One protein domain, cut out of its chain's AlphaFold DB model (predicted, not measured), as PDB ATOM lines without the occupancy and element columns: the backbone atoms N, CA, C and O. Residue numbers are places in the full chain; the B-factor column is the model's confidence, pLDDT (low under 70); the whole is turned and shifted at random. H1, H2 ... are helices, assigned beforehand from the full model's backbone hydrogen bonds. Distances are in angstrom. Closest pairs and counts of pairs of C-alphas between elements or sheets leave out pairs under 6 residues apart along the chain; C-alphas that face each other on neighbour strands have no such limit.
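This is residues 2 to 43 of the 190 residues of the protein "BTB/POZ domain-containing protein 6" of Mizuhopecten yessoensis (UniProt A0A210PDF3). Two helices, H1 and H2, stand loosely side by side and run opposite ways, and beyond H2, on its side away from H1, a tail without a named element, residues 32 to 43, folds back, making a flat row of H1, H2 and tail. The printed part has 42 residues with two named helices, H1 then H2, and no named strand; the class is all helix. It is only just compact, close to loose, with a radius of gyration of the C-alphas of 10.5 A, and its C-alphas span 27 by 24 by 12 A.

Start with H1, residues 3 to 12, and go on to H2, residues 19 to 31. They are close but not clearly touching, with 1 pair of C-alphas within 8 A: look at Ser 10 and Gln 22, the closest, 7.4 A apart. Their centres are 12.3 A apart. Their lines stand at a shallow tilt of 21 degrees, and they run opposite ways. In both H1 and H2 every O i to N i+4 pair is within hydrogen-bond range.

Find C-alpha 3 at (4.127, 69.098, 92.828); from there H1 runs 14.4 A to C-alpha 12. After the six residues 13 to 18, find C-alpha 19 at (18.953, 74.442, 96.424), where H2, the longest helix, begins; it runs 18.1 A to C-alpha 31 at (8.140, 61.535, 103.108).

The C-alphas of Ser 2 and Lys 42, the two farthest apart, are 29.6 A apart. The printed part has no cut, and the link from H1 to H2 is short. In the B-factor column the mean pLDDT of the printed part is 73.9; look for values under 70 at residues 14 to 16 and 36 to 43 of this model.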
ATOM      1  N   SER A   2      -0.043  70.451  94.991       76.38
ATOM      2  CA  SER A   2       0.462  69.702  93.826       76.38
ATOM      3  C   SER A   2       1.965  69.943  93.657       76.38
ATOM      4  O   SER A   2       2.462  71.002  94.045       76.38
ATOM      5  N   GLN A   3       2.686  68.972  93.087       73.88
ATOM      6  CA  GLN A   3       4.127  69.098  92.828       73.88
ATOM      7  C   GLN A   3       4.431  70.306  91.928       73.88
ATOM      8  O   GLN A   3       5.346  71.068  92.214       73.88
ATOM      9  N   GLU A   4       3.589  70.555  90.926       75.94
ATOM     10  CA  GLU A   4       3.678  71.717  90.029       75.94
ATOM     11  C   GLU A   4       3.571  73.049  90.783       75.94
ATOM     12  O   GLU A   4       4.328  73.983  90.530       75.94
ATOM     13  N   LYS A   5       2.675  73.124  91.775       78.69
ATOM     14  CA  LYS A   5       2.509  74.325  92.599       78.69
ATOM     15  C   LYS A   5       3.707  74.544  93.525       78.69
ATOM     16  O   LYS A   5       4.073  75.684  93.772       78.69
ATOM     17  N   PHE A   6       4.328  73.471  94.018       74.44
ATOM     18  CA  PHE A   6       5.557  73.570  94.809       74.44
ATOM     19  C   PHE A   6       6.737  74.079  93.969       74.44
ATOM     20  O   PHE A   6       7.485  74.935  94.439       74.44
ATOM     21  N   VAL A   7       6.882  73.588  92.733       77.19
ATOM     22  CA  VAL A   7       7.932  74.037  91.804       77.19
ATOM     23  C   VAL A   7       7.746  75.513  91.458       77.19
ATOM     24  O   VAL A   7       8.667  76.291  91.668       77.19
ATOM     25  N   SER A   8       6.536  75.922  91.068       79.44
ATOM     26  CA  SER A   8       6.231  77.320  90.737       79.44
ATOM     27  C   SER A   8       6.526  78.288  91.894       79.44
ATOM     28  O   SER A   8       7.160  79.316  91.678       79.44
ATOM     29  N   ILE A   9       6.147  77.938  93.129       75.81
ATOM     30  CA  ILE A   9       6.436  78.757  94.322       75.81
ATOM     31  C   ILE A   9       7.945  78.788  94.625       75.81
ATOM     32  O   ILE A   9       8.470  79.802  95.077       75.81
ATOM     33  N   SER A  10       8.655  77.679  94.396       73.31
ATOM     34  CA  SER A  10      10.101  77.593  94.642       73.31
ATOM     35  C   SER A  10      10.915  78.394  93.626       73.31
ATOM     36  O   SER A  10      11.949  78.946  93.992       73.31
ATOM     37  N   GLU A  11      10.455  78.465  92.376       76.56
ATOM     38  CA  GLU A  11      11.053  79.284  91.318       76.56
ATOM     39  C   GLU A  11      10.805  80.779  91.555       76.56
ATOM     40  O   GLU A  11      11.746  81.568  91.489       76.56
ATOM     41  N   GLU A  12       9.575  81.164  91.914       78.50
ATOM     42  CA  GLU A  12       9.214  82.554  92.243       78.50
ATOM     43  C   GLU A  12       9.991  83.083  93.460       78.50
ATOM     44  O   GLU A  12      10.331  84.264  93.543       78.50
ATOM     45  N   HIS A  13      10.327  82.195  94.395       71.06
ATOM     46  CA  HIS A  13      11.043  82.522  95.620       71.06
ATOM     47  C   HIS A  13      12.412  81.837  95.719       71.06
ATOM     48  O   HIS A  13      12.832  81.444  96.813       71.06
ATOM     49  N   ALA A  14      13.140  81.717  94.606       67.25
ATOM     50  CA  ALA A  14      14.477  81.110  94.581       67.25
ATOM     51  C   ALA A  14      15.483  81.805  95.526       67.25
ATOM     52  O   ALA A  14      16.465  81.204  95.955       67.25
ATOM     53  N   GLU A  15      15.216  83.054  95.908       67.56
ATOM     54  CA  GLU A  15      16.008  83.820  96.876       67.56
ATOM     55  C   GLU A  15      15.721  83.437  98.343       67.56
ATOM     56  O   GLU A  15      16.535  83.703  99.230       67.56
ATOM     57  N   LEU A  16      14.579  82.791  98.622       68.88
ATOM     58  CA  LEU A  16      14.154  82.414  99.975       68.88
ATOM     59  C   LEU A  16      14.721  81.077 100.452       68.88
ATOM     60  O   LEU A  16      14.645  80.814 101.648       68.88
ATOM     61  N   PHE A  17      15.253  80.217  99.584       71.19
ATOM     62  CA  PHE A  17      15.815  78.921  99.980       71.19
ATOM     63  C   PHE A  17      16.978  78.541  99.072       71.19
ATOM     64  O   PHE A  17      16.879  78.654  97.855       71.19
ATOM     65  N   THR A  18      18.066  78.030  99.648       76.69
ATOM     66  CA  THR A  18      19.137  77.437  98.834       76.69
ATOM     67  C   THR A  18      18.649  76.152  98.161       76.69
ATOM     68  O   THR A  18      17.714  75.511  98.645       76.69
ATOM     69  N   SER A  19      19.311  75.704  97.091       78.69
ATOM     70  CA  SER A  19      18.953  74.442  96.424       78.69
ATOM     71  C   SER A  19      18.989  73.238  97.379       78.69
ATOM     72  O   SER A  19      18.167  72.330  97.276       78.69
ATOM     73  N   GLU A  20      19.890  73.239  98.366       79.69
ATOM     74  CA  GLU A  20      19.952  72.191  99.392       79.69
ATOM     75  C   GLU A  20      18.741  72.239 100.345       79.69
ATOM     76  O   GLU A  20      18.204  71.205 100.748       79.69
ATOM     77  N   GLU A  21      18.276  73.438 100.696       78.12
ATOM     78  CA  GLU A  21      17.093  73.646 101.536       78.12
ATOM     79  C   GLU A  21      15.796  73.313 100.795       78.12
ATOM     80  O   GLU A  21      14.920  72.668 101.373       78.12
ATOM     81  N   GLN A  22      15.701  73.666  99.509       81.06
ATOM     82  CA  GLN A  22      14.603  73.262  98.630       81.06
ATOM     83  C   GLN A  22      14.511  71.732  98.534       81.06
ATOM     84  O   GLN A  22      13.425  71.168  98.671       81.06
ATOM     85  N   LEU A  23      15.648  71.037  98.404       83.06
ATOM     86  CA  LEU A  23      15.695  69.571  98.417       83.06
ATOM     87  C   LEU A  23      15.278  68.976  99.770       83.06
ATOM     88  O   LEU A  23      14.589  67.954  99.801       83.06
ATOM     89  N   LYS A  24      15.650  69.604 100.893       81.62
ATOM     90  CA  LYS A  24      15.194  69.188 102.233       81.62
ATOM     91  C   LYS A  24      13.685  69.377 102.405       81.62
ATOM     92  O   LYS A  24      13.034  68.469 102.919       81.62
ATOM     93  N   LEU A  25      13.129  70.501 101.944       81.00
ATOM     94  CA  LEU A  25      11.684  70.767 101.941       81.00
ATOM     95  C   LEU A  25      10.927  69.749 101.092       81.00
ATOM     96  O   LEU A  25       9.963  69.150 101.565       81.00
ATOM     97  N   LEU A  26      11.397  69.515  99.865       84.00
ATOM     98  CA  LEU A  26      10.802  68.551  98.948       84.00
ATOM     99  C   LEU A  26      10.844  67.136  99.534       84.00
ATOM    100  O   LEU A  26       9.834  66.433  99.525       84.00
ATOM    101  N   ARG A  27      11.985  66.725 100.106       82.06
ATOM    102  CA  ARG A  27      12.115  65.429 100.782       82.06
ATOM    103  C   ARG A  27      11.123  65.306 101.937       82.06
ATOM    104  O   ARG A  27      10.469  64.270 102.042       82.06
ATOM    105  N   GLY A  28      10.994  66.335 102.774       82.31
ATOM    106  CA  GLY A  28      10.029  66.338 103.874       82.31
ATOM    107  C   GLY A  28       8.584  66.254 103.388       82.31
ATOM    108  O   GLY A  28       7.794  65.492 103.937       82.31
ATOM    109  N   HIS A  29       8.257  66.938 102.289       82.31
ATOM    110  CA  HIS A  29       6.936  66.868 101.666       82.31
ATOM    111  C   HIS A  29       6.604  65.468 101.129       82.31
ATOM    112  O   HIS A  29       5.514  64.964 101.380       82.31
ATOM    113  N   ILE A  30       7.547  64.822 100.434       84.69
ATOM    114  CA  ILE A  30       7.363  63.470  99.877       84.69
ATOM    115  C   ILE A  30       7.235  62.427 100.991       84.69
ATOM    116  O   ILE A  30       6.404  61.528 100.915       84.69
ATOM    117  N   THR A  31       8.069  62.533 102.026       85.25
ATOM    118  CA  THR A  31       8.140  61.535 103.108       85.25
ATOM    119  C   THR A  31       7.157  61.796 104.247       85.25
ATOM    120  O   THR A  31       7.031  60.962 105.136       85.25
ATOM    121  N   SER A  32       6.454  62.936 104.226       82.31
ATOM    122  CA  SER A  32       5.662  63.449 105.354       82.31
ATOM    123  C   SER A  32       6.461  63.584 106.663       82.31
ATOM    124  O   SER A  32       5.878  63.618 107.745       82.31
ATOM    125  N   ASP A  33       7.793  63.686 106.573       79.94
ATOM    126  CA  ASP A  33       8.706  63.805 107.710       79.94
ATOM    127  C   ASP A  33       9.557  65.079 107.606       79.94
ATOM    128  O   ASP A  33      10.514  65.180 106.836       79.94
ATOM    129  N   PHE A  34       9.223  66.056 108.447       77.12
ATOM    130  CA  PHE A  34       9.923  67.338 108.556       77.12
ATOM    131  C   PHE A  34      10.912  67.383 109.731       77.12
ATOM    132  O   PHE A  34      11.492  68.427 110.027       77.12
ATOM    133  N   SER A  35      11.166  66.256 110.404       75.62
ATOM    134  CA  SER A  35      12.085  66.198 111.553       75.62
ATOM    135  C   SER A  35      13.501  66.691 111.216       75.62
ATOM    136  O   SER A  35      14.206  67.217 112.080       75.62
ATOM    137  N   LYS A  36      13.898  66.585 109.939       67.25
ATOM    138  CA  LYS A  36      15.204  67.004 109.405       67.25
ATOM    139  C   LYS A  36      15.204  68.380 108.726       67.25
ATOM    140  O   LYS A  36      16.255  68.807 108.256       67.25
ATOM    141  N   THR A  37      14.077  69.095 108.676       62.59
ATOM    142  CA  THR A  37      13.964  70.405 108.002       62.59
ATOM    143  C   THR A  37      14.151  71.584 108.954       62.59
ATOM    144  O   THR A  37      13.517  72.623 108.790       62.59
ATOM    145  N   ARG A  38      15.000  71.454 109.981       61.31
ATOM    146  CA  ARG A  38      15.362  72.612 110.809       61.31
ATOM    147  C   ARG A  38      16.150  73.596 109.945       61.31
ATOM    148  O   ARG A  38      17.342  73.399 109.720       61.31
ATOM    149  N   PHE A  39      15.478  74.634 109.455       60.19
ATOM    150  CA  PHE A  39      16.145  75.748 108.795       60.19
ATOM    151  C   PHE A  39      16.952  76.510 109.841       60.19
ATOM    152  O   PHE A  39      16.437  76.782 110.931       60.19
ATOM    153  N   PRO A  40      18.214  76.853 109.558       57.94
ATOM    154  CA  PRO A  40      18.935  77.777 110.407       57.94
ATOM    155  C   PRO A  40      18.156  79.101 110.468       57.94
ATOM    156  O   PRO A  40      18.088  79.819 109.481       57.94
ATOM    157  N   CYS A  41      17.617  79.477 111.632       51.41
ATOM    158  CA  CYS A  41      17.121  80.843 111.889       51.41
ATOM    159  C   CYS A  41      18.269  81.852 112.078       51.41
ATOM    160  O   CYS A  41      18.093  82.893 112.707       51.41
ATOM    161  N   LYS A  42      19.472  81.542 111.583       54.50
ATOM    162  CA  LYS A  42      20.520  82.550 111.456       54.50
ATOM    163  C   LYS A  42      20.136  83.405 110.258       54.50
ATOM    164  O   LYS A  42      19.817  82.858 109.206       54.50
ATOM    165  N   GLN A  43      20.128  84.720 110.444       48.50
ATOM    166  CA  GLN A  43      19.892  85.683 109.376       48.50
ATOM    167  C   GLN A  43      20.776  85.292 108.186       48.50
ATOM    168  O   GLN A  43      21.993  85.150 108.332       48.50
TER     169      GLN A  43